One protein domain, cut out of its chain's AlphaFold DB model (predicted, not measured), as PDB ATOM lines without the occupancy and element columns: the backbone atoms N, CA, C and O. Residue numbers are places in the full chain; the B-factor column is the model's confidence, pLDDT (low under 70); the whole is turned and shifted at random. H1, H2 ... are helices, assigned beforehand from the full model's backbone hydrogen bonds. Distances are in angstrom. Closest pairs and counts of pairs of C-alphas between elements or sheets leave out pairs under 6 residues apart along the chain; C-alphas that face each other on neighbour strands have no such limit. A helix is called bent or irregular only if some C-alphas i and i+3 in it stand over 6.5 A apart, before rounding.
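Overview. This is residues 44 to 107 of the 113 residues of an uncharacterized protein of Sphingomonas sanxanigenens DSM 19645 = NX02 (UniProt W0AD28). A helical hairpin, H1 and H2, makes the body, and a long bent helix, H3, reaches away from the end of H2 to make an L with it; residues 85 to 107 of H3 stick out free, and the far arm H3b turns off at their end. The printed part has 64 residues with three named helices, in the order H1, H2, H3, and no named strand; the class is all helix. The whole is extended, with a radius of gyration of the C-alphas of 16.9 A, and flat, spanning 47 by 29 by 12 A.

Arrangement. H1, residues 44 to 52, and H2, residues 58 to 76, form a hairpin: they touch, and their closest C-alphas, those of Arg 48 and Ala 67, are 5.1 A apart. They run opposite ways at a shallow tilt of 23 degrees. H3, residues 81 to 107, was assigned as one helix by its hydrogen bonds but is bent, with C-alphas 97 and 100 7.2 A apart; its arms, H3a and H3b, stand at a steep tilt of 61 degrees. H2 and H3a are close but not clearly touching, with their closest C-alphas, those of Asp 75 and Ala 81, 7.4 A apart, and are about perpendicular at 89 degrees. H1 is apart from both arms, and H2 is apart from H3b. Every O i to N i+4 pair is within hydrogen-bond range in H1, H3a and H3b; in H2, 14 of 15 are.

Along the chain. H1 begins at C-alpha 44 (153.807, 138.709, 48.331) and is 12.5 A long. H2 is 27.3 A long and ends at C-alpha 76 (165.013, 135.545, 49.575). H3a, residues 81 to 97, is 24.5 A long; H3b, residues 100 to 107, is 10.8 A long and ends at C-alpha 107 (140.186, 105.285, 66.012).

Size, cuts and confidence. The two C-alphas farthest apart, those of Val 59 and Glu 107, are 47.8 A apart. The printed part has no cut, and both links, H1 to H2 and H2 to H3, are tight. The mean pLDDT of the printed part is 86.6; residues 99 to 107 are under 70.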
ATOM      1  N   ALA A  44     153.458 139.516  49.502       90.06
ATOM      2  CA  ALA A  44     153.807 138.709  48.331       90.06
ATOM      3  C   ALA A  44     153.149 137.313  48.340       90.06
ATOM      4  O   ALA A  44     152.729 136.821  47.297       90.06
ATOM      5  N   THR A  45     152.990 136.693  49.516       88.44
ATOM      6  CA  THR A  45     152.306 135.395  49.660       88.44
ATOM      7  C   THR A  45     150.839 135.462  49.234       88.44
ATOM      8  O   THR A  45     150.366 134.566  48.541       88.44
ATOM      9  N   ALA A  46     150.113 136.513  49.632       89.12
ATOM     10  CA  ALA A  46     148.702 136.649  49.275       89.12
ATOM     11  C   ALA A  46     148.534 136.986  47.789       89.12
ATOM     12  O   ALA A  46     147.633 136.453  47.150       89.12
ATOM     13  N   LEU A  47     149.425 137.818  47.232       91.38
ATOM     14  CA  LEU A  47     149.437 138.130  45.802       91.38
ATOM     15  C   LEU A  47     149.629 136.865  44.955       91.38
ATOM     16  O   LEU A  47     148.898 136.654  43.992       91.38
ATOM     17  N   ARG A  48     150.579 136.012  45.352       93.44
ATOM     18  CA  ARG A  48     150.821 134.716  44.714       93.44
ATOM     19  C   ARG A  48     149.606 133.792  44.806       93.44
ATOM     20  O   ARG A  48     149.206 133.227  43.799       93.44
ATOM     21  N   GLY A  49     149.001 133.667  45.990       92.81
ATOM     22  CA  GLY A  49     147.795 132.853  46.175       92.81
ATOM     23  C   GLY A  49     146.634 133.325  45.297       92.81
ATOM     24  O   GLY A  49     146.058 132.535  44.562       92.81
ATOM     25  N   TRP A  50     146.366 134.632  45.276       95.06
ATOM     26  CA  TRP A  50     145.356 135.213  44.389       95.06
ATOM     27  C   TRP A  50     145.642 134.937  42.906       95.06
ATOM     28  O   TRP A  50     144.724 134.617  42.155       95.06
ATOM     29  N   ALA A  51     146.904 135.037  42.478       94.44
ATOM     30  CA  ALA A  51     147.277 134.767  41.091       94.44
ATOM     31  C   ALA A  51     147.033 133.301  40.687       94.44
ATOM     32  O   ALA A  51     146.700 133.043  39.532       94.44
ATOM     33  N   GLN A  52     147.159 132.356  41.626       94.56
ATOM     34  CA  GLN A  52     146.867 130.934  41.409       94.56
ATOM     35  C   GLN A  52     145.368 130.652  41.245       94.56
ATOM     36  O   GLN A  52     145.005 129.706  40.550       94.56
ATOM     37  N   ASP A  53     144.511 131.494  41.828       96.12
ATOM     38  CA  ASP A  53     143.051 131.366  41.753       96.12
ATOM     39  C   ASP A  53     142.449 131.993  40.478       96.12
ATOM     40  O   ASP A  53     141.242 131.896  40.235       96.12
ATOM     41  N   LEU A  54     143.260 132.659  39.644       94.88
ATOM     42  CA  LEU A  54     142.788 133.260  38.397       94.88
ATOM     43  C   LEU A  54     142.369 132.184  37.377       94.88
ATOM     44  O   LEU A  54     143.046 131.162  37.242       94.88
ATOM     45  N   PRO A  55     141.316 132.426  36.567       94.50
ATOM     46  CA  PRO A  55     140.974 131.541  35.461       94.50
ATOM     47  C   PRO A  55     142.173 131.340  34.520       94.50
ATOM     48  O   PRO A  55     142.867 132.315  34.200       94.50
ATOM     49  N   PRO A  56     142.430 130.109  34.046       93.25
ATOM     50  CA  PRO A  56     143.583 129.828  33.203       93.25
ATOM     51  C   PRO A  56     143.481 130.573  31.868       93.25
ATOM     52  O   PRO A  56     142.454 130.545  31.190       93.25
ATOM     53  N   GLY A  57     144.566 131.242  31.486       95.62
ATOM     54  CA  GLY A  57     144.663 131.983  30.238       95.62
ATOM     55  C   GLY A  57     146.019 132.677  30.064       95.62
ATOM     56  O   GLY A  57     146.790 132.796  31.016       95.62
ATOM     57  N   PRO A  58     146.317 133.201  28.862       94.44
ATOM     58  CA  PRO A  58     147.632 133.776  28.557       94.44
ATOM     59  C   PRO A  58     148.001 134.995  29.417       94.44
ATOM     60  O   PRO A  58     149.174 135.310  29.597       94.44
ATOM     61  N   VAL A  59     147.000 135.724  29.920       95.81
ATOM     62  CA  VAL A  59     147.206 136.889  30.794       95.81
ATOM     63  C   VAL A  59     147.441 136.451  32.237       95.81
ATOM     64  O   VAL A  59     148.369 136.952  32.869       95.81
ATOM     65  N   SER A  60     146.652 135.506  32.755       94.62
ATOM     66  CA  SER A  60     146.824 135.001  34.120       94.62
ATOM     67  C   SER A  60     148.141 134.249  34.284       94.62
ATOM     68  O   SER A  60     148.791 134.421  35.305       94.62
ATOM     69  N   GLU A  61     148.618 133.541  33.258       95.50
ATOM     70  CA  GLU A  61     149.941 132.902  33.272       95.50
ATOM     71  C   GLU A  61     151.085 133.922  33.427       95.50
ATOM     72  O   GLU A  61     152.030 133.705  34.190       95.50
ATOM     73  N   ARG A  62     150.982 135.083  32.764       96.81
ATOM     74  CA  ARG A  62     151.955 136.179  32.923       96.81
ATOM     75  C   ARG A  62     151.890 136.798  34.315       96.81
ATOM     76  O   ARG A  62     152.934 137.075  34.901       96.81
ATOM     77  N   ILE A  63     150.679 137.010  34.833       95.94
ATOM     78  CA  ILE A  63     150.459 137.550  36.182       95.94
ATOM     79  C   ILE A  63     151.030 136.592  37.228       95.94
ATOM     80  O   ILE A  63     151.765 137.035  38.106       95.94
ATOM     81  N   LEU A  64     150.751 135.295  37.097       95.88
ATOM     82  CA  LEU A  64     151.288 134.250  37.958       95.88
ATOM     83  C   LEU A  64     152.815 134.234  37.888       95.88
ATOM     84  O   LEU A  64     153.472 134.371  38.904       95.88
ATOM     85  N   THR A  65     153.407 134.209  36.694       96.56
ATOM     86  CA  THR A  65     154.874 134.240  36.549       96.56
ATOM     87  C   THR A  65     155.505 135.449  37.254       96.56
ATOM     88  O   THR A  65     156.524 135.317  37.935       96.56
ATOM     89  N   ALA A  66     154.889 136.629  37.133       96.31
ATOM     90  CA  ALA A  66     155.347 137.831  37.821       96.31
ATOM     91  C   ALA A  66     155.177 137.738  39.349       96.31
ATOM     92  O   ALA A  66     156.086 138.120  40.088       96.31
ATOM     93  N   ALA A  67     154.045 137.214  39.828       94.69
ATOM     94  CA  ALA A  67     153.769 137.024  41.249       94.69
ATOM     95  C   ALA A  67     154.733 136.010  41.888       94.69
ATOM     96  O   ALA A  67     155.255 136.256  42.975       94.69
ATOM     97  N   GLU A  68     155.038 134.921  41.189       95.81
ATOM     98  CA  GLU A  68     155.989 133.887  41.596       95.81
ATOM     99  C   GLU A  68     157.408 134.457  41.684       95.81
ATOM    100  O   GLU A  68     158.101 134.237  42.681       95.81
ATOM    101  N   GLY A  69     157.826 135.237  40.682       95.50
ATOM    102  CA  GLY A  69     159.119 135.923  40.695       95.50
ATOM    103  C   GLY A  69     159.235 136.921  41.848       95.50
ATOM    104  O   GLY A  69     160.232 136.931  42.573       95.50
ATOM    105  N   TRP A  70     158.192 137.723  42.073       94.88
ATOM    106  CA  TRP A  70     158.148 138.679  43.181       94.88
ATOM    107  C   TRP A  70     158.152 137.992  44.552       94.88
ATOM    108  O   TRP A  70     158.878 138.405  45.462       94.88
ATOM    109  N   TYR A  71     157.395 136.901  44.695       94.25
ATOM    110  CA  TYR A  71     157.436 136.053  45.882       94.25
ATOM    111  C   TYR A  71     158.853 135.534  46.131       94.25
ATOM    112  O   TYR A  71     159.352 135.677  47.239       94.25
ATOM    113  N   GLY A  72     159.534 135.012  45.107       93.56
ATOM    114  CA  GLY A  72     160.913 134.535  45.235       93.56
ATOM    115  C   GLY A  72     161.882 135.615  45.728       93.56
ATOM    116  O   GLY A  72     162.670 135.362  46.637       93.56
ATOM    117  N   LEU A  73     161.792 136.836  45.187       94.12
ATOM    118  CA  LEU A  73     162.634 137.965  45.606       94.12
ATOM    119  C   LEU A  73     162.388 138.370  47.066       94.12
ATOM    120  O   LEU A  73     163.330 138.529  47.842       94.12
ATOM    121  N   THR A  74     161.121 138.531  47.449       92.88
ATOM    122  CA  THR A  74     160.747 138.929  48.817       92.88
ATOM    123  C   THR A  74     161.024 137.827  49.841       92.88
ATOM    124  O   THR A  74     161.411 138.125  50.973       92.88
ATOM    125  N   ASP A  75     160.894 136.558  49.451       92.19
ATOM    126  CA  ASP A  75     161.236 135.403  50.279       92.19
ATOM    127  C   ASP A  75     162.745 135.307  50.514       92.19
ATOM    128  O   ASP A  75     163.175 135.157  51.657       92.19
ATOM    129  N   ALA A  76     163.554 135.496  49.465       91.12
ATOM    130  CA  ALA A  76     165.013 135.545  49.575       91.12
ATOM    131  C   ALA A  76     165.496 136.708  50.460       91.12
ATOM    132  O   ALA A  76     166.484 136.573  51.178       91.12
ATOM    133  N   ALA A  77     164.771 137.830  50.459       90.31
ATOM    134  CA  ALA A  77     165.013 138.958  51.357       90.31
ATOM    135  C   ALA A  77     164.500 138.730  52.798       90.31
ATOM    136  O   ALA A  77     164.678 139.593  53.657       90.31
ATOM    137  N   GLY A  78     163.843 137.598  53.083       88.12
ATOM    138  CA  GLY A  78     163.296 137.265  54.403       88.12
ATOM    139  C   GLY A  78     162.018 138.023  54.779       88.12
ATOM    140  O   GLY A  78     161.545 137.912  55.911       88.12
ATOM    141  N   LEU A  79     161.417 138.767  53.848       88.88
ATOM    142  CA  LEU A  79     160.255 139.625  54.113       88.88
ATOM    143  C   LEU A  79     158.967 138.825  54.348       88.88
ATOM    144  O   LEU A  79     158.030 139.315  54.973       88.88
ATOM    145  N   THR A  80     158.922 137.566  53.918       83.88
ATOM    146  CA  THR A  80     157.786 136.660  54.157       83.88
ATOM    147  C   THR A  80     157.837 135.986  55.538       83.88
ATOM    148  O   THR A  80     156.839 135.409  55.986       83.88
ATOM    149  N   ALA A  81     158.986 136.035  56.226       82.06
ATOM    150  CA  ALA A  81     159.234 135.274  57.449       82.06
ATOM    151  C   ALA A  81     158.271 135.616  58.604       82.06
ATOM    152  O   ALA A  81     157.754 134.679  59.215       82.06
ATOM    153  N   PRO A  82     157.942 136.895  58.887       81.00
ATOM    154  CA  PRO A  82     157.008 137.235  59.962       81.00
ATOM    155  C   PRO A  82     155.617 136.610  59.777       81.00
ATOM    156  O   PRO A  82     155.009 136.128  60.728       81.00
ATOM    157  N   GLY A  83     155.114 136.556  58.538       79.19
ATOM    158  CA  GLY A  83     153.834 135.906  58.249       79.19
ATOM    159  C   GLY A  83     153.887 134.395  58.490       79.19
ATOM    160  O   GLY A  83     152.980 133.824  59.102       79.19
ATOM    161  N   LYS A  84     154.981 133.746  58.068       82.38
ATOM    162  CA  LYS A  84     155.202 132.304  58.261       82.38
ATOM    163  C   LYS A  84     155.269 131.930  59.746       82.38
ATOM    164  O   LYS A  84     154.689 130.920  60.137       82.38
ATOM    165  N   THR A  85     155.922 132.739  60.582       84.62
ATOM    166  CA  THR A  85     156.041 132.459  62.025       84.62
ATOM    167  C   THR A  85     154.705 132.584  62.748       84.62
ATOM    168  O   THR A  85     154.362 131.702  63.538       84.62
ATOM    169  N   ILE A  86     153.920 133.623  62.440       88.50
ATOM    170  CA  ILE A  86     152.565 133.792  62.984       88.50
ATOM    171  C   ILE A  86     151.688 132.613  62.567       88.50
ATOM    172  O   ILE A  86     151.007 132.021  63.408       88.50
ATOM    173  N   ARG A  87     151.741 132.218  61.290       85.38
ATOM    174  CA  ARG A  87     150.959 131.085  60.795       85.38
ATOM    175  C   ARG A  87     151.347 129.774  61.479       85.38
ATOM    176  O   ARG A  87     150.474 129.062  61.956       85.38
ATOM    177  N   ALA A  88     152.643 129.505  61.620       87.19
ATOM    178  CA  ALA A  88     153.138 128.323  62.322       87.19
ATOM    179  C   ALA A  88     152.771 128.322  63.817       87.19
ATOM    180  O   ALA A  88     152.528 127.268  64.405       87.19
ATOM    181  N   ALA A  89     152.730 129.489  64.467       89.00
ATOM    182  CA  ALA A  89     152.232 129.603  65.835       89.00
ATOM    183  C   ALA A  89     150.737 129.259  65.911       89.00
ATOM    184  O   ALA A  89     150.342 128.454  66.754       89.00
ATOM    185  N   TYR A  90     149.931 129.797  64.994       89.31
ATOM    186  CA  TYR A  90     148.508 129.483  64.899       89.31
ATOM    187  C   TYR A  90     148.255 127.988  64.656       89.31
ATOM    188  O   TYR A  90     147.465 127.379  65.376       89.31
ATOM    189  N   ASP A  91     148.957 127.373  63.702       90.44
ATOM    190  CA  ASP A  91     148.768 125.960  63.360       90.44
ATOM    191  C   ASP A  91     149.165 125.031  64.525       90.44
ATOM    192  O   ASP A  91     148.475 124.044  64.781       90.44
ATOM    193  N   ARG A  92     150.196 125.384  65.312       88.38
ATOM    194  CA  ARG A  92     150.549 124.660  66.551       88.38
ATOM    195  C   ARG A  92     149.442 124.723  67.600       88.38
ATOM    196  O   ARG A  92     149.108 123.704  68.200       88.38
ATOM    197  N   VAL A  93     148.854 125.900  67.807       90.38
ATOM    198  CA  VAL A  93     147.731 126.073  68.744       90.38
ATOM    199  C   VAL A  93     146.500 125.306  68.257       90.38
ATOM    200  O   VAL A  93     145.836 124.634  69.048       90.38
ATOM    201  N   LYS A  94     146.216 125.350  66.951       88.25
ATOM    202  CA  LYS A  94     145.121 124.598  66.333       88.25
ATOM    203  C   LYS A  94     145.310 123.089  66.517       88.25
ATOM    204  O   LYS A  94     144.379 122.425  66.960       88.25
ATOM    205  N   ALA A  95     146.502 122.564  66.237       88.25
ATOM    206  CA  ALA A  95     146.826 121.151  66.424       88.25
ATOM    207  C   ALA A  95     146.702 120.722  67.894       88.25
ATOM    208  O   ALA A  95     146.145 119.668  68.170       88.25
ATOM    209  N   ALA A  96     147.130 121.554  68.847       87.81
ATOM    210  CA  ALA A  96     146.966 121.254  70.270       87.81
ATOM    211  C   ALA A  96     145.489 121.219  70.708       87.81
ATOM    212  O   ALA A  96     145.119 120.425  71.568       87.81
ATOM    213  N   ARG A  97     144.634 122.068  70.120       81.81
ATOM    214  CA  ARG A  97     143.209 122.147  70.475       81.81
ATOM    215  C   ARG A  97     142.343 121.082  69.803       81.81
ATOM    216  O   ARG A  97     141.382 120.632  70.416       81.81
ATOM    217  N   PHE A  98     142.648 120.719  68.559       81.00
ATOM    218  CA  PHE A  98     141.807 119.834  67.744       81.00
ATOM    219  C   PHE A  98     142.461 118.489  67.405       81.00
ATOM    220  O   PHE A  98     141.759 117.569  67.004       81.00
ATOM    221  N   GLY A  99     143.768 118.323  67.625       62.72
ATOM    222  CA  GLY A  99     144.484 117.079  67.321       62.72
ATOM    223  C   GLY A  99     144.015 115.871  68.137       62.72
ATOM    224  O   GLY A  99     144.130 114.748  67.660       62.72
ATOM    225  N   GLY A 100     143.420 116.087  69.316       62.16
ATOM    226  CA  GLY A 100     142.742 115.018  70.062       62.16
ATOM    227  C   GLY A 100     141.441 114.547  69.398       62.16
ATOM    228  O   GLY A 100     141.158 113.356  69.388       62.16
ATOM    229  N   ALA A 101     140.689 115.455  68.769       60.28
ATOM    230  CA  ALA A 101     139.421 115.134  68.112       60.28
ATOM    231  C   ALA A 101     139.615 114.401  66.771       60.28
ATOM    232  O   ALA A 101     138.787 113.574  66.391       60.28
ATOM    233  N   ASP A 102     140.716 114.679  66.061       61.66
ATOM    234  CA  ASP A 102     141.053 113.991  64.807       61.66
ATOM    235  C   ASP A 102     141.560 112.551  65.050       61.66
ATOM    236  O   ASP A 102     141.264 111.661  64.251       61.66
ATOM    237  N   GLN A 103     142.261 112.297  66.167       58.44
ATOM    238  CA  GLN A 103     142.685 110.945  66.571       58.44
ATOM    239  C   GLN A 103     141.502 110.078  67.028       58.44
ATOM    240  O   GLN A 103     141.358 108.954  66.549       58.44
ATOM    241  N   GLU A 104     140.599 110.618  67.850       59.19
ATOM    242  CA  GLU A 104     139.397 109.910  68.324       59.19
ATOM    243  C   GLU A 104     138.467 109.503  67.161       59.19
ATOM    244  O   GLU A 104     137.914 108.400  67.127       59.19
ATOM    245  N   LYS A 105     138.351 110.358  66.136       59.38
ATOM    246  CA  LYS A 105     137.561 110.076  64.927       59.38
ATOM    247  C   LYS A 105     138.208 109.018  64.023       59.38
ATOM    248  O   LYS A 105     137.489 108.252  63.378       59.38
ATOM    249  N   ALA A 106     139.541 108.966  63.968       60.56
ATOM    250  CA  ALA A 106     140.286 107.953  63.219       60.56
ATOM    251  C   ALA A 106     140.230 106.571  63.899       60.56
ATOM    252  O   ALA A 106     140.042 105.564  63.216       60.56
ATOM    253  N   GLU A 107     140.315 106.522  65.231       59.00
ATOM    254  CA  GLU A 107     140.186 105.285  66.012       59.00
ATOM    255  C   GLU A 107     138.756 104.723  65.973       59.00
ATOM    256  O   GLU A 107     138.573 103.526  65.743       59.00
TER     257      GLU A 107